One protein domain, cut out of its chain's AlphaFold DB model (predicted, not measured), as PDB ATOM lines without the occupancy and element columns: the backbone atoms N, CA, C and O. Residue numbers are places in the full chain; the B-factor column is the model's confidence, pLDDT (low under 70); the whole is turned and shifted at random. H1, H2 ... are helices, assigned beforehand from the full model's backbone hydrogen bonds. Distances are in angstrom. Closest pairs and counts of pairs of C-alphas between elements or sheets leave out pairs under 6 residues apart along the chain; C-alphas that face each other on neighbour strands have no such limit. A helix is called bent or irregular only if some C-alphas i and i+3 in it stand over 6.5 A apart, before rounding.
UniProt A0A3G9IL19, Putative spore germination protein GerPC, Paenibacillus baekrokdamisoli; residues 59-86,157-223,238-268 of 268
ATOM      1  N   TYR A  59     181.533 207.205 168.710       58.84
ATOM      2  CA  TYR A  59     181.419 205.816 169.087       58.84
ATOM      3  C   TYR A  59     181.113 205.742 170.586       58.84
ATOM      4  O   TYR A  59     181.954 206.111 171.413       58.84
ATOM      5  N   HIS A  60     179.892 205.312 170.909       55.00
ATOM      6  CA  HIS A  60     179.395 205.150 172.269       55.00
ATOM      7  C   HIS A  60     179.253 203.659 172.584       55.00
ATOM      8  O   HIS A  60     178.682 202.901 171.800       55.00
ATOM      9  N   ILE A  61     179.802 203.210 173.714       54.53
ATOM     10  CA  ILE A  61     179.616 201.825 174.165       54.53
ATOM     11  C   ILE A  61     178.280 201.737 174.914       54.53
ATOM     12  O   ILE A  61     178.233 201.980 176.118       54.53
ATOM     13  N   ASP A  62     177.210 201.351 174.217       44.72
ATOM     14  CA  ASP A  62     175.874 201.195 174.823       44.72
ATOM     15  C   ASP A  62     175.686 199.856 175.571       44.72
ATOM     16  O   ASP A  62     174.734 199.691 176.332       44.72
ATOM     17  N   SER A  63     176.595 198.884 175.406       43.09
ATOM     18  CA  SER A  63     176.518 197.583 176.085       43.09
ATOM     19  C   SER A  63     177.902 196.970 176.310       43.09
ATOM     20  O   SER A  63     178.648 196.700 175.369       43.09
ATOM     21  N   MET A  64     178.258 196.741 177.578       43.50
ATOM     22  CA  MET A  64     179.479 196.039 177.980       43.50
ATOM     23  C   MET A  64     179.279 194.520 177.894       43.50
ATOM     24  O   MET A  64     179.120 193.849 178.913       43.50
ATOM     25  N   ALA A  65     179.320 193.949 176.694       42.34
ATOM     26  CA  ALA A  65     179.593 192.520 176.561       42.34
ATOM     27  C   ALA A  65     181.106 192.305 176.730       42.34
ATOM     28  O   ALA A  65     181.879 192.339 175.777       42.34
ATOM     29  N   TYR A  66     181.538 192.151 177.982       44.34
ATOM     30  CA  TYR A  66     182.915 191.813 178.332       44.34
ATOM     31  C   TYR A  66     183.238 190.399 177.827       44.34
ATOM     32  O   TYR A  66     182.831 189.414 178.445       44.34
ATOM     33  N   HIS A  67     183.952 190.285 176.703       48.28
ATOM     34  CA  HIS A  67     184.526 189.014 176.264       48.28
ATOM     35  C   HIS A  67     185.964 188.932 176.775       48.28
ATOM     36  O   HIS A  67     186.886 189.546 176.241       48.28
ATOM     37  N   PHE A  68     186.129 188.215 177.880       42.12
ATOM     38  CA  PHE A  68     187.422 187.991 178.503       42.12
ATOM     39  C   PHE A  68     188.206 186.947 177.716       42.12
ATOM     40  O   PHE A  68     188.189 185.765 178.057       42.12
ATOM     41  N   ASP A  69     188.899 187.377 176.667       45.12
ATOM     42  CA  ASP A  69     189.903 186.527 176.042       45.12
ATOM     43  C   ASP A  69     191.180 186.612 176.888       45.12
ATOM     44  O   ASP A  69     192.013 187.513 176.737       45.12
ATOM     45  N   GLN A  70     191.278 185.731 177.889       43.19
ATOM     46  CA  GLN A  70     192.506 185.567 178.660       43.19
ATOM     47  C   GLN A  70     193.635 185.268 177.682       43.19
ATOM     48  O   GLN A  70     193.626 184.225 177.030       43.19
ATOM     49  N   LEU A  71     194.636 186.149 177.629       47.75
ATOM     50  CA  LEU A  71     195.903 185.862 176.965       47.75
ATOM     51  C   LEU A  71     196.411 184.491 177.442       47.75
ATOM     52  O   LEU A  71     196.883 184.345 178.573       47.75
ATOM     53  N   LYS A  72     196.303 183.470 176.584       48.81
ATOM     54  CA  LYS A  72     196.817 182.134 176.876       48.81
ATOM     55  C   LYS A  72     198.329 182.160 176.701       48.81
ATOM     56  O   LYS A  72     198.858 182.206 175.592       48.81
ATOM     57  N   VAL A  73     199.022 182.188 177.833       50.94
ATOM     58  CA  VAL A  73     200.479 182.293 177.931       50.94
ATOM     59  C   VAL A  73     201.116 180.954 177.557       50.94
ATOM     60  O   VAL A  73     201.442 180.158 178.429       50.94
ATOM     61  N   GLU A  74     201.294 180.684 176.265       42.38
ATOM     62  CA  GLU A  74     202.215 179.618 175.834       42.38
ATOM     63  C   GLU A  74     203.516 180.182 175.249       42.38
ATOM     64  O   GLU A  74     204.568 179.584 175.469       42.38
ATOM     65  N   LYS A  75     203.495 181.370 174.617       45.34
ATOM     66  CA  LYS A  75     204.671 182.190 174.251       45.34
ATOM     67  C   LYS A  75     204.239 183.661 174.186       45.34
ATOM     68  O   LYS A  75     203.265 183.973 173.514       45.34
ATOM     69  N   LEU A  76     204.934 184.577 174.862       49.03
ATOM     70  CA  LEU A  76     204.616 186.024 174.908       49.03
ATOM     71  C   LEU A  76     204.963 186.786 173.604       49.03
ATOM     72  O   LEU A  76     205.286 187.972 173.635       49.03
ATOM     73  N   ASP A  77     204.840 186.094 172.469       44.25
ATOM     74  CA  ASP A  77     204.877 186.610 171.090       44.25
ATOM     75  C   ASP A  77     203.479 187.108 170.636       44.25
ATOM     76  O   ASP A  77     203.225 187.398 169.473       44.25
ATOM     77  N   GLY A  78     202.516 187.172 171.564       51.50
ATOM     78  CA  GLY A  78     201.166 187.670 171.311       51.50
ATOM     79  C   GLY A  78     201.105 189.199 171.321       51.50
ATOM     80  O   GLY A  78     201.648 189.848 172.219       51.50
ATOM     81  N   THR A  79     200.416 189.775 170.336       55.62
ATOM     82  CA  THR A  79     200.027 191.192 170.313       55.62
ATOM     83  C   THR A  79     199.126 191.500 171.513       55.62
ATOM     84  O   THR A  79     198.181 190.755 171.775       55.62
ATOM     85  N   LEU A  80     199.410 192.581 172.247       59.25
ATOM     86  CA  LEU A  80     198.556 193.059 173.337       59.25
ATOM     87  C   LEU A  80     197.136 193.323 172.802       59.25
ATOM     88  O   LEU A  80     196.944 194.180 171.937       59.25
ATOM     89  N   ASN A  81     196.148 192.583 173.303       63.75
ATOM     90  CA  ASN A  81     194.754 192.716 172.889       63.75
ATOM     91  C   ASN A  81     193.986 193.527 173.930       63.75
ATOM     92  O   ASN A  81     193.965 193.174 175.105       63.75
ATOM     93  N   ILE A  82     193.327 194.597 173.494       72.81
ATOM     94  CA  ILE A  82     192.449 195.392 174.356       72.81
ATOM     95  C   ILE A  82     191.127 194.635 174.501       72.81
ATOM     96  O   ILE A  82     190.496 194.328 173.488       72.81
ATOM     97  N   GLY A  83     190.718 194.327 175.737       60.81
ATOM     98  CA  GLY A  83     189.571 193.469 176.095       60.81
ATOM     99  C   GLY A  83     188.187 194.080 175.833       60.81
ATOM    100  O   GLY A  83     187.250 193.878 176.601       60.81
ATOM    101  N   MET A  84     188.076 194.874 174.773       57.12
ATOM    102  CA  MET A  84     186.898 195.615 174.349       57.12
ATOM    103  C   MET A  84     186.493 195.140 172.961       57.12
ATOM    104  O   MET A  84     187.063 195.583 171.965       57.12
ATOM    105  N   THR A  85     185.516 194.247 172.868       54.50
ATOM    106  CA  THR A  85     184.954 193.876 171.567       54.50
ATOM    107  C   THR A  85     183.916 194.931 171.161       54.50
ATOM    108  O   THR A  85     183.025 195.224 171.961       54.50
ATOM    109  N   PRO A  86     183.999 195.542 169.965       50.59
ATOM    110  CA  PRO A  86     182.891 196.340 169.437       50.59
ATOM    111  C   PRO A  86     181.618 195.476 169.347       50.59
ATOM    112  O   PRO A  86     181.742 194.298 169.004       50.59
ATOM    113  N   ARG A 157     211.065 193.735 193.082       76.62
ATOM    114  CA  ARG A 157     212.429 194.275 193.170       76.62
ATOM    115  C   ARG A 157     212.703 195.262 192.011       76.62
ATOM    116  O   ARG A 157     212.191 195.036 190.911       76.62
ATOM    117  N   PRO A 158     213.534 196.306 192.215       82.00
ATOM    118  CA  PRO A 158     214.102 197.092 191.115       82.00
ATOM    119  C   PRO A 158     214.683 196.189 190.013       82.00
ATOM    120  O   PRO A 158     215.290 195.168 190.356       82.00
ATOM    121  N   PRO A 159     214.513 196.525 188.718       88.25
ATOM    122  CA  PRO A 159     214.057 197.819 188.185       88.25
ATOM    123  C   PRO A 159     212.535 197.940 187.934       88.25
ATOM    124  O   PRO A 159     212.086 198.889 187.290       88.25
ATOM    125  N   TYR A 160     211.719 196.972 188.373       91.62
ATOM    126  CA  TYR A 160     210.279 196.965 188.078       91.62
ATOM    127  C   TYR A 160     209.516 198.218 188.555       91.62
ATOM    128  O   TYR A 160     208.800 198.794 187.733       91.62
ATOM    129  N   PRO A 161     209.586 198.648 189.835       92.12
ATOM    130  CA  PRO A 161     208.783 199.772 190.317       92.12
ATOM    131  C   PRO A 161     209.109 201.080 189.588       92.12
ATOM    132  O   PRO A 161     208.201 201.870 189.322       92.12
ATOM    133  N   GLU A 162     210.369 201.289 189.199       92.56
ATOM    134  CA  GLU A 162     210.783 202.455 188.419       92.56
ATOM    135  C   GLU A 162     210.184 202.424 187.009       92.56
ATOM    136  O   GLU A 162     209.608 203.416 186.564       92.56
ATOM    137  N   ILE A 163     210.265 201.275 186.327       93.75
ATOM    138  CA  ILE A 163     209.675 201.096 184.993       93.75
ATOM    139  C   ILE A 163     208.157 201.272 185.060       93.75
ATOM    140  O   ILE A 163     207.572 201.955 184.223       93.75
ATOM    141  N   ARG A 164     207.507 200.685 186.070       95.06
ATOM    142  CA  ARG A 164     206.057 200.770 186.246       95.06
ATOM    143  C   ARG A 164     205.594 202.215 186.407       95.06
ATOM    144  O   ARG A 164     204.648 202.615 185.739       95.06
ATOM    145  N   SER A 165     206.286 202.987 187.243       95.25
ATOM    146  CA  SER A 165     206.002 204.410 187.448       95.25
ATOM    147  C   SER A 165     206.100 205.211 186.143       95.25
ATOM    148  O   SER A 165     205.210 205.999 185.825       95.25
ATOM    149  N   GLU A 166     207.137 204.967 185.336       95.75
ATOM    150  CA  GLU A 166     207.319 205.653 184.050       95.75
ATOM    151  C   GLU A 166     206.268 205.254 183.008       95.75
ATOM    152  O   GLU A 166     205.740 206.111 182.297       95.75
ATOM    153  N   VAL A 167     205.897 203.974 182.959       95.88
ATOM    154  CA  VAL A 167     204.811 203.487 182.098       95.88
ATOM    155  C   VAL A 167     203.463 204.078 182.523       95.88
ATOM    156  O   VAL A 167     202.684 204.504 181.671       95.88
ATOM    157  N   ASP A 168     203.184 204.178 183.824       96.38
ATOM    158  CA  ASP A 168     201.962 204.816 184.318       96.38
ATOM    159  C   ASP A 168     201.940 206.322 183.993       96.38
ATOM    160  O   ASP A 168     200.904 206.849 183.575       96.38
ATOM    161  N   ALA A 169     203.079 207.017 184.094       97.44
ATOM    162  CA  ALA A 169     203.203 208.410 183.666       97.44
ATOM    163  C   ALA A 169     202.925 208.575 182.162       97.44
ATOM    164  O   ALA A 169     202.188 209.484 181.759       97.44
ATOM    165  N   TYR A 170     203.445 207.663 181.338       97.56
ATOM    166  CA  TYR A 170     203.172 207.619 179.903       97.56
ATOM    167  C   TYR A 170     201.679 207.420 179.605       97.56
ATOM    168  O   TYR A 170     201.100 208.175 178.817       97.56
ATOM    169  N   LEU A 171     201.032 206.462 180.275       96.12
ATOM    170  CA  LEU A 171     199.602 206.174 180.116       96.12
ATOM    171  C   LEU A 171     198.703 207.339 180.554       96.12
ATOM    172  O   LEU A 171     197.616 207.510 180.010       96.12
ATOM    173  N   ASN A 172     199.146 208.153 181.514       96.25
ATOM    174  CA  ASN A 172     198.394 209.316 181.991       96.25
ATOM    175  C   ASN A 172     198.529 210.551 181.092       96.25
ATOM    176  O   ASN A 172     197.636 211.395 181.086       96.25
ATOM    177  N   THR A 173     199.641 210.687 180.365       95.81
ATOM    178  CA  THR A 173     199.984 211.932 179.657       95.81
ATOM    179  C   THR A 173     200.049 211.754 178.148       95.81
ATOM    180  O   THR A 173     199.346 212.434 177.406       95.81
ATOM    181  N   SER A 174     200.867 210.816 177.680       97.00
ATOM    182  CA  SER A 174     201.189 210.648 176.264       97.00
ATOM    183  C   SER A 174     200.174 209.763 175.547       97.00
ATOM    184  O   SER A 174     199.772 210.073 174.427       97.00
ATOM    185  N   ALA A 175     199.714 208.689 176.197       94.44
ATOM    186  CA  ALA A 175     198.761 207.758 175.597       94.44
ATOM    187  C   ALA A 175     197.411 208.410 175.216       94.44
ATOM    188  O   ALA A 175     196.945 208.144 174.111       94.44
ATOM    189  N   PRO A 176     196.803 209.314 176.019       95.88
ATOM    190  CA  PRO A 176     195.573 210.007 175.617       95.88
ATOM    191  C   PRO A 176     195.762 210.910 174.391       95.88
ATOM    192  O   PRO A 176     194.886 210.982 173.527       95.88
ATOM    193  N   VAL A 177     196.918 211.580 174.291       96.38
ATOM    194  CA  VAL A 177     197.260 212.432 173.142       96.38
ATOM    195  C   VAL A 177     197.427 211.582 171.885       96.38
ATOM    196  O   VAL A 177     196.842 211.907 170.855       96.38
ATOM    197  N   LYS A 178     198.157 210.463 171.974       95.19
ATOM    198  CA  LYS A 178     198.310 209.524 170.854       95.19
ATOM    199  C   LYS A 178     196.990 208.895 170.439       95.19
ATOM    200  O   LYS A 178     196.699 208.854 169.253       95.19
ATOM    201  N   LEU A 179     196.170 208.459 171.394       93.88
ATOM    202  CA  LEU A 179     194.850 207.910 171.096       93.88
ATOM    203  C   LEU A 179     194.003 208.927 170.320       93.88
ATOM    204  O   LEU A 179     193.421 208.574 169.306       93.88
ATOM    205  N   SER A 180     194.031 210.203 170.716       93.00
ATOM    206  CA  SER A 180     193.322 211.277 170.002       93.00
ATOM    207  C   SER A 180     193.860 211.521 168.582       93.00
ATOM    208  O   SER A 180     193.099 211.873 167.684       93.00
ATOM    209  N   GLN A 181     195.168 211.351 168.358       94.44
ATOM    210  CA  GLN A 181     195.773 211.447 167.023       94.44
ATOM    211  C   GLN A 181     195.350 210.275 166.136       94.44
ATOM    212  O   GLN A 181     194.947 210.489 164.997       94.44
ATOM    213  N   LEU A 182     195.390 209.058 166.678       91.44
ATOM    214  CA  LEU A 182     194.965 207.856 165.971       91.44
ATOM    215  C   LEU A 182     193.456 207.893 165.670       91.44
ATOM    216  O   LEU A 182     193.049 207.524 164.580       91.44
ATOM    217  N   GLU A 183     192.622 208.402 166.579       90.00
ATOM    218  CA  GLU A 183     191.195 208.658 166.324       90.00
ATOM    219  C   GLU A 183     190.987 209.518 165.064       90.00
ATOM    220  O   GLU A 183     190.165 209.191 164.206       90.00
ATOM    221  N   ALA A 184     191.774 210.588 164.914       89.56
ATOM    222  CA  ALA A 184     191.723 211.447 163.735       89.56
ATOM    223  C   ALA A 184     192.251 210.752 162.466       89.56
ATOM    224  O   ALA A 184     191.697 210.964 161.391       89.56
ATOM    225  N   GLU A 185     193.294 209.927 162.587       91.94
ATOM    226  CA  GLU A 185     193.887 209.169 161.478       91.94
ATOM    227  C   GLU A 185     192.944 208.079 160.947       91.94
ATOM    228  O   GLU A 185     192.734 207.972 159.740       91.94
ATOM    229  N   PHE A 186     192.335 207.307 161.847       86.50
ATOM    230  CA  PHE A 186     191.401 206.228 161.518       86.50
ATOM    231  C   PHE A 186     189.970 206.727 161.258       86.50
ATOM    232  O   PHE A 186     189.125 205.957 160.805       86.50
ATOM    233  N   GLY A 187     189.683 208.007 161.524       85.50
ATOM    234  CA  GLY A 187     188.356 208.603 161.348       85.50
ATOM    235  C   GLY A 187     187.313 208.106 162.356       85.50
ATOM    236  O   GLY A 187     186.117 208.190 162.088       85.50
ATOM    237  N   VAL A 188     187.752 207.592 163.507       83.56
ATOM    238  CA  VAL A 188     186.896 207.061 164.578       83.56
ATOM    239  C   VAL A 188     186.941 208.030 165.752       83.56
ATOM    240  O   VAL A 188     188.013 208.289 166.284       83.56
ATOM    241  N   ALA A 189     185.798 208.548 166.203       82.88
ATOM    242  CA  ALA A 189     185.751 209.389 167.398       82.88
ATOM    243  C   ALA A 189     185.262 208.574 168.596       82.88
ATOM    244  O   ALA A 189     184.106 208.174 168.631       82.88
ATOM    245  N   LEU A 190     186.111 208.352 169.600       83.50
ATOM    246  CA  LEU A 190     185.694 207.679 170.834       83.50
ATOM    247  C   LEU A 190     185.059 208.680 171.806       83.50
ATOM    248  O   LEU A 190     185.447 209.853 171.862       83.50
ATOM    249  N   ASP A 191     184.115 208.240 172.631       84.00
ATOM    250  CA  ASP A 191     183.644 209.065 173.742       84.00
ATOM    251  C   ASP A 191     184.665 209.095 174.919       84.00
ATOM    252  O   ASP A 191     185.557 208.245 175.024       84.00
ATOM    253  N   PRO A 192     184.601 210.086 175.834       83.12
ATOM    254  CA  PRO A 192     185.545 210.199 176.954       83.12
ATOM    255  C   PRO A 192     185.549 209.026 177.950       83.12
ATOM    256  O   PRO A 192     186.547 208.802 178.637       83.12
ATOM    257  N   PHE A 193     184.441 208.304 178.106       83.88
ATOM    258  CA  PHE A 193     184.370 207.103 178.933       83.88
ATOM    259  C   PHE A 193     185.059 205.924 178.245       83.88
ATOM    260  O   PHE A 193     185.895 205.271 178.872       83.88
ATOM    261  N   HIS A 194     184.818 205.733 176.950       83.38
ATOM    262  CA  HIS A 194     185.493 204.713 176.151       83.38
ATOM    263  C   HIS A 194     187.021 204.875 176.194       83.38
ATOM    264  O   HIS A 194     187.729 203.931 176.557       83.38
ATOM    265  N   ARG A 195     187.542 206.092 175.972       88.62
ATOM    266  CA  ARG A 195     188.991 206.370 176.091       88.62
ATOM    267  C   ARG A 195     189.568 205.925 177.434       88.62
ATOM    268  O   ARG A 195     190.626 205.303 177.482       88.62
ATOM    269  N   ARG A 196     188.872 206.228 178.538       87.56
ATOM    270  CA  ARG A 196     189.323 205.860 179.890       87.56
ATOM    271  C   ARG A 196     189.416 204.353 180.064       87.56
ATOM    272  O   ARG A 196     190.386 203.880 180.647       87.56
ATOM    273  N   LEU A 197     188.436 203.611 179.562       86.31
ATOM    274  CA  LEU A 197     188.432 202.163 179.702       86.31
ATOM    275  C   LEU A 197     189.541 201.488 178.885       86.31
ATOM    276  O   LEU A 197     190.177 200.572 179.394       86.31
ATOM    277  N   VAL A 198     189.814 201.973 177.669       87.81
ATOM    278  CA  VAL A 198     190.933 201.492 176.837       87.81
ATOM    279  C   VAL A 198     192.264 201.659 177.575       87.81
ATOM    280  O   VAL A 198     193.035 200.710 177.702       87.81
ATOM    281  N   ILE A 199     192.518 202.852 178.119       91.31
ATOM    282  CA  ILE A 199     193.758 203.144 178.851       91.31
ATOM    283  C   ILE A 199     193.860 202.326 180.146       91.31
ATOM    284  O   ILE A 199     194.942 201.846 180.484       91.31
ATOM    285  N   GLU A 200     192.753 202.141 180.866       89.00
ATOM    286  CA  GLU A 200     192.728 201.357 182.104       89.00
ATOM    287  C   GLU A 200     192.960 199.861 181.859       89.00
ATOM    288  O   GLU A 200     193.642 199.203 182.644       89.00
ATOM    289  N   ASP A 201     192.440 199.318 180.761       87.06
ATOM    290  CA  ASP A 201     192.693 197.930 180.385       87.06
ATOM    291  C   ASP A 201     194.176 197.710 180.050       87.06
ATOM    292  O   ASP A 201     194.829 196.856 180.655       87.06
ATOM    293  N   ILE A 202     194.756 198.568 179.201       90.19
ATOM    294  CA  ILE A 202     196.196 198.544 178.901       90.19
ATOM    295  C   ILE A 202     197.011 198.627 180.198       90.19
ATOM    296  O   ILE A 202     197.920 197.822 180.416       90.19
ATOM    297  N   ARG A 203     196.667 199.555 181.100       92.56
ATOM    298  CA  ARG A 203     197.348 199.743 182.389       92.56
ATOM    299  C   ARG A 203     197.425 198.456 183.207       92.56
ATOM    300  O   ARG A 203     198.474 198.180 183.804       92.56
ATOM    301  N   LYS A 204     196.338 197.684 183.262       87.31
ATOM    302  CA  LYS A 204     196.289 196.404 183.984       87.31
ATOM    303  C   LYS A 204     197.203 195.373 183.333       87.31
ATOM    304  O   LYS A 204     197.967 194.711 184.034       87.31
ATOM    305  N   GLN A 205     197.190 195.296 182.004       84.19
ATOM    306  CA  GLN A 205     198.003 194.337 181.255       84.19
ATOM    307  C   GLN A 205     199.515 194.637 181.326       84.19
ATOM    308  O   GLN A 205     200.333 193.714 181.277       84.19
ATOM    309  N   MET A 206     199.915 195.902 181.518       87.19
ATOM    310  CA  MET A 206     201.334 196.286 181.575       87.19
ATOM    311  C   MET A 206     202.123 195.635 182.713       87.19
ATOM    312  O   MET A 206     203.320 195.419 182.557       87.19
ATOM    313  N   SER A 207     201.495 195.266 183.835       89.00
ATOM    314  CA  SER A 207     202.214 194.644 184.959       89.00
ATOM    315  C   SER A 207     202.917 193.350 184.539       89.00
ATOM    316  O   SER A 207     204.113 193.180 184.768       89.00
ATOM    317  N   THR A 208     202.192 192.463 183.858       87.06
ATOM    318  CA  THR A 208     202.731 191.186 183.376       87.06
ATOM    319  C   THR A 208     203.711 191.389 182.218       87.06
ATOM    320  O   THR A 208     204.732 190.706 182.149       87.06
ATOM    321  N   ARG A 209     203.451 192.355 181.325       88.38
ATOM    322  CA  ARG A 209     204.339 192.655 180.184       88.38
ATOM    323  C   ARG A 209     205.695 193.195 180.626       88.38
ATOM    324  O   ARG A 209     206.718 192.722 180.140       88.38
ATOM    325  N   ILE A 210     205.712 194.114 181.592       91.88
ATOM    326  CA  ILE A 210     206.954 194.654 182.159       91.88
ATOM    327  C   ILE A 210     207.784 193.525 182.781       91.88
ATOM    328  O   ILE A 210     208.975 193.423 182.499       91.88
ATOM    329  N   GLN A 211     207.163 192.643 183.574       90.31
ATOM    330  CA  GLN A 211     207.856 191.494 184.178       90.31
ATOM    331  C   GLN A 211     208.489 190.589 183.119       90.31
ATOM    332  O   GLN A 211     209.649 190.206 183.250       90.31
ATOM    333  N   TYR A 212     207.753 190.296 182.045       87.75
ATOM    334  CA  TYR A 212     208.274 189.502 180.939       87.75
ATOM    335  C   TYR A 212     209.481 190.156 180.267       87.75
ATOM    336  O   TYR A 212     210.496 189.499 180.054       87.75
ATOM    337  N   TYR A 213     209.403 191.447 179.948       90.25
ATOM    338  CA  TYR A 213     210.508 192.136 179.287       90.25
ATOM    339  C   TYR A 213     211.754 192.240 180.167       90.25
ATOM    340  O   TYR A 213     212.855 192.098 179.635       90.25
ATOM    341  N   ILE A 214     211.596 192.423 181.484       89.75
ATOM    342  CA  ILE A 214     212.709 192.352 182.444       89.75
ATOM    343  C   ILE A 214     213.348 190.962 182.385       89.75
ATOM    344  O   ILE A 214     214.549 190.851 182.160       89.75
ATOM    345  N   GLN A 215     212.543 189.902 182.491       88.06
ATOM    346  CA  GLN A 215     213.039 188.527 182.460       88.06
ATOM    347  C   GLN A 215     213.769 188.200 181.145       88.06
ATOM    348  O   GLN A 215     214.817 187.557 181.156       88.06
ATOM    349  N   VAL A 216     213.243 188.651 180.003       87.81
ATOM    350  CA  VAL A 216     213.884 188.457 178.692       87.81
ATOM    351  C   VAL A 216     215.203 189.226 178.590       87.81
ATOM    352  O   VAL A 216     216.161 188.695 178.031       87.81
ATOM    353  N   ALA A 217     215.271 190.449 179.119       86.56
ATOM    354  CA  ALA A 217     216.503 191.240 179.129       86.56
ATOM    355  C   ALA A 217     217.595 190.577 179.987       86.56
ATOM    356  O   ALA A 217     218.740 190.486 179.553       86.56
ATOM    357  N   GLU A 218     217.231 190.024 181.147       82.62
ATOM    358  CA  GLU A 218     218.154 189.291 182.024       82.62
ATOM    359  C   GLU A 218     218.663 187.980 181.390       82.62
ATOM    360  O   GLU A 218     219.827 187.612 181.547       82.62
ATOM    361  N   GLN A 219     217.812 187.266 180.643       76.19
ATOM    362  CA  GLN A 219     218.181 186.003 179.987       76.19
ATOM    363  C   GLN A 219     218.994 186.198 178.697       76.19
ATOM    364  O   GLN A 219     219.853 185.370 178.384       76.19
ATOM    365  N   GLY A 220     218.741 187.277 177.950       65.94
ATOM    366  CA  GLY A 220     219.441 187.589 176.700       65.94
ATOM    367  C   GLY A 220     220.944 187.822 176.883       65.94
ATOM    368  O   GLY A 220     221.731 187.440 176.018       65.94
ATOM    369  N   GLU A 221     221.364 188.362 178.029       57.09
ATOM    370  CA  GLU A 221     222.786 188.574 178.329       57.09
ATOM    371  C   GLU A 221     223.496 187.311 178.840       57.09
ATOM    372  O   GLU A 221     224.679 187.101 178.556       57.09
ATOM    373  N   ALA A 222     222.773 186.401 179.504       52.38
ATOM    374  CA  ALA A 222     223.330 185.128 179.970       52.38
ATOM    375  C   ALA A 222     223.783 184.213 178.811       52.38
ATOM    376  O   ALA A 222     224.717 183.425 178.971       52.38
ATOM    377  N   GLY A 223     223.170 184.338 177.627       47.94
ATOM    378  CA  GLY A 223     223.559 183.607 176.414       47.94
ATOM    379  C   GLY A 223     224.811 184.150 175.708       47.94
ATOM    380  O   GLY A 223     225.484 183.399 175.001       47.94
ATOM    381  N   GLY A 238     220.708 200.844 184.473       73.94
ATOM    382  CA  GLY A 238     220.154 201.838 183.564       73.94
ATOM    383  C   GLY A 238     219.822 201.305 182.166       73.94
ATOM    384  O   GLY A 238     218.787 201.691 181.616       73.94
ATOM    385  N   HIS A 239     220.627 200.399 181.594       81.75
ATOM    386  CA  HIS A 239     220.409 199.936 180.215       81.75
ATOM    387  C   HIS A 239     219.188 199.014 180.107       81.75
ATOM    388  O   HIS A 239     218.311 199.244 179.274       81.75
ATOM    389  N   ILE A 240     219.052 198.062 181.042       86.31
ATOM    390  CA  ILE A 240     217.887 197.164 181.129       86.31
ATOM    391  C   ILE A 240     216.598 197.973 181.286       86.31
ATOM    392  O   ILE A 240     215.610 197.718 180.596       86.31
ATOM    393  N   LYS A 241     216.605 198.983 182.166       90.56
ATOM    394  CA  LYS A 241     215.452 199.865 182.367       90.56
ATOM    395  C   LYS A 241     215.035 200.550 181.062       90.56
ATOM    396  O   LYS A 241     213.858 200.506 180.710       90.56
ATOM    397  N   SER A 242     215.988 201.157 180.355       90.88
ATOM    398  CA  SER A 242     215.737 201.873 179.097       90.88
ATOM    399  C   SER A 242     215.158 200.959 178.011       90.88
ATOM    400  O   SER A 242     214.192 201.323 177.333       90.88
ATOM    401  N   ASP A 243     215.707 199.755 177.862       90.56
ATOM    402  CA  ASP A 243     215.258 198.791 176.856       90.56
ATOM    403  C   ASP A 243     213.851 198.277 177.142       90.56
ATOM    404  O   ASP A 243     213.000 198.223 176.246       90.56
ATOM    405  N   VAL A 244     213.582 197.925 178.401       92.56
ATOM    406  CA  VAL A 244     212.259 197.467 178.827       92.56
ATOM    407  C   VAL A 244     211.230 198.580 178.664       92.56
ATOM    408  O   VAL A 244     210.143 198.322 178.143       92.56
ATOM    409  N   LEU A 245     211.562 199.815 179.051       94.69
ATOM    410  CA  LEU A 245     210.681 200.967 178.873       94.69
ATOM    411  C   LEU A 245     210.343 201.165 177.392       94.69
ATOM    412  O   LEU A 245     209.171 201.221 177.031       94.69
ATOM    413  N   THR A 246     211.358 201.173 176.525       93.75
ATOM    414  CA  THR A 246     211.183 201.351 175.077       93.75
ATOM    415  C   THR A 246     210.284 200.266 174.480       93.75
ATOM    416  O   THR A 246     209.373 200.571 173.706       93.75
ATOM    417  N   LYS A 247     210.498 198.997 174.854       90.88
ATOM    418  CA  LYS A 247     209.650 197.879 174.410       90.88
ATOM    419  C   LYS A 247     208.216 198.030 174.903       90.88
ATOM    420  O   LYS A 247     207.293 197.884 174.110       90.88
ATOM    421  N   THR A 248     208.035 198.379 176.175       93.12
ATOM    422  CA  THR A 248     206.711 198.534 176.790       93.12
ATOM    423  C   THR A 248     205.928 199.680 176.154       93.12
ATOM    424  O   THR A 248     204.772 199.506 175.786       93.12
ATOM    425  N   THR A 249     206.555 200.837 175.941       94.94
ATOM    426  CA  THR A 249     205.918 201.977 175.271       94.94
ATOM    427  C   THR A 249     205.518 201.643 173.834       94.94
ATOM    428  O   THR A 249     204.416 201.986 173.410       94.94
ATOM    429  N   ARG A 250     206.372 200.927 173.091       92.50
ATOM    430  CA  ARG A 250     206.063 200.492 171.723       92.50
ATOM    431  C   ARG A 250     204.911 199.486 171.676       92.50
ATOM    432  O   ARG A 250     204.094 199.553 170.765       92.50
ATOM    433  N   ASP A 251     204.845 198.581 172.650       90.31
ATOM    434  CA  ASP A 251     203.759 197.604 172.795       90.31
ATOM    435  C   ASP A 251     202.413 198.295 173.052       90.31
ATOM    436  O   ASP A 251     201.421 197.979 172.397       90.31
ATOM    437  N   ILE A 252     202.392 199.310 173.927       93.31
ATOM    438  CA  ILE A 252     201.208 200.150 174.175       93.31
ATOM    439  C   ILE A 252     200.742 200.824 172.881       93.31
ATOM    440  O   ILE A 252     199.556 200.781 172.553       93.31
ATOM    441  N   ASP A 253     201.663 201.435 172.135       92.50
ATOM    442  CA  ASP A 253     201.330 202.134 170.893       92.50
ATOM    443  C   ASP A 253     200.749 201.186 169.840       92.50
ATOM    444  O   ASP A 253     199.728 201.494 169.221       92.50
ATOM    445  N   ALA A 254     201.364 200.013 169.670       88.38
ATOM    446  CA  ALA A 254     200.884 198.988 168.752       88.38
ATOM    447  C   ALA A 254     199.483 198.487 169.140       88.38
ATOM    448  O   ALA A 254     198.639 198.264 168.268       88.38
ATOM    449  N   ALA A 255     199.207 198.356 170.439       87.19
ATOM    450  CA  ALA A 255     197.895 197.961 170.935       87.19
ATOM    451  C   ALA A 255     196.813 199.001 170.619       87.19
ATOM    452  O   ALA A 255     195.741 198.641 170.138       87.19
ATOM    453  N   LEU A 256     197.103 200.289 170.845       91.88
ATOM    454  CA  LEU A 256     196.183 201.388 170.531       91.88
ATOM    455  C   LEU A 256     195.867 201.445 169.030       91.88
ATOM    456  O   LEU A 256     194.704 201.577 168.651       91.88
ATOM    457  N   GLN A 257     196.889 201.298 168.181       90.69
ATOM    458  CA  GLN A 257     196.730 201.256 166.723       90.69
ATOM    459  C   GLN A 257     195.878 200.064 166.276       90.69
ATOM    460  O   GLN A 257     194.913 200.237 165.534       90.69
ATOM    461  N   SER A 258     196.202 198.861 166.757       86.50
ATOM    462  CA  SER A 258     195.460 197.633 166.439       86.50
ATOM    463  C   SER A 258     193.996 197.733 166.865       86.50
ATOM    464  O   SER A 258     193.096 197.340 166.124       86.50
ATOM    465  N   TYR A 259     193.740 198.318 168.036       88.12
ATOM    466  CA  TYR A 259     192.393 198.522 168.544       88.12
ATOM    467  C   TYR A 259     191.548 199.433 167.650       88.12
ATOM    468  O   TYR A 259     190.454 199.048 167.238       88.12
ATOM    469  N   LEU A 260     192.062 200.616 167.307       88.50
ATOM    470  CA  LEU A 260     191.345 201.564 166.452       88.50
ATOM    471  C   LEU A 260     191.178 201.049 165.021       88.50
ATOM    472  O   LEU A 260     190.113 201.229 164.438       88.50
ATOM    473  N   SER A 261     192.177 200.343 164.486       86.50
ATOM    474  CA  SER A 261     192.070 199.682 163.182       86.50
ATOM    475  C   SER A 261     190.927 198.658 163.151       86.50
ATOM    476  O   SER A 261     190.153 198.649 162.194       86.50
ATOM    477  N   LYS A 262     190.760 197.851 164.211       83.31
ATOM    478  CA  LYS A 262     189.630 196.908 164.346       83.31
ATOM    479  C   LYS A 262     188.278 197.616 164.461       83.31
ATOM    480  O   LYS A 262     187.278 197.117 163.954       83.31
ATOM    481  N   LEU A 263     188.219 198.773 165.125       82.88
ATOM    482  CA  LEU A 263     186.989 199.572 165.159       82.88
ATOM    483  C   LEU A 263     186.649 200.116 163.769       82.88
ATOM    484  O   LEU A 263     185.509 199.986 163.337       82.88
ATOM    485  N   GLN A 264     187.637 200.644 163.042       82.62
ATOM    486  CA  GLN A 264     187.443 201.165 161.689       82.62
ATOM    487  C   GLN A 264     186.988 200.074 160.704       82.62
ATOM    488  O   GLN A 264     186.112 200.317 159.867       82.62
ATOM    489  N   SER A 265     187.552 198.862 160.792       78.31
ATOM    490  CA  SER A 265     187.132 197.742 159.941       78.31
ATOM    491  C   SER A 265     185.692 197.316 160.196       78.31
ATOM    492  O   SER A 265     185.042 196.849 159.276       78.31
ATOM    493  N   ASN A 266     185.190 197.493 161.421       70.00
ATOM    494  CA  ASN A 266     183.815 197.145 161.773       70.00
ATOM    495  C   ASN A 266     182.812 198.264 161.457       70.00
ATOM    496  O   ASN A 266     181.609 198.033 161.522       70.00
ATOM    497  N   THR A 267     183.290 199.475 161.150       62.50
ATOM    498  CA  THR A 267     182.446 200.603 160.722       62.50
ATOM    499  C   THR A 267     182.236 200.691 159.206       62.50
ATOM    500  O   THR A 267     181.355 201.440 158.786       62.50
ATOM    501  N   ASN A 268     183.035 199.978 158.400       50.25
ATOM    502  CA  ASN A 268     182.880 199.885 156.938       50.25
ATOM    503  C   ASN A 268     182.080 198.641 156.549       50.25
ATOM    504  O   ASN A 268     181.317 198.739 155.563       50.25
TER     505      ASN A 268
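This is residues 59 to 86, 157 to 223 and 238 to 268 of the 268 residues of the protein "Putative spore germination protein GerPC" of Paenibacillus baekrokdamisoli (UniProt A0A3G9IL19). Helices H2 and H3 cross, bent H1 packs on both, and residues 59 to 86 loop back. The printed part, 126 residues with three named helices, is all helix; H1a, H2 and H3 make an up-and-down bundle. It is compact, radius of gyration of the C-alphas 15.6 A, spanning 49 by 31 by 21 A.

H2, residues 192 to 222, 45.4 A, begins at (185.545, 210.199, 176.954). H3, residues 238 to 267, 44.1 A, ends at (182.446, 200.603, 160.722). H1, residues 160 to 186, one helix by its hydrogen bonds, is bent between C-alphas 172 and 175, 6.6 A apart, into arms H1a, 160 to 172, and H1b, 175 to 186.

H2 touches H3, opposite ways at a steep tilt of 40 degrees, closest at C-alphas 213 and 244, 5.6 A. H1a and H1b touch both. Every O i to N i+4 pair is within hydrogen-bond range in H1a, H1b and H3; in H2 23 of 27 are.

Cuts leave C-alphas 86 and 157 37.9 A apart, 223 and 238 19.9 A; 33 residues have pLDDT under 70.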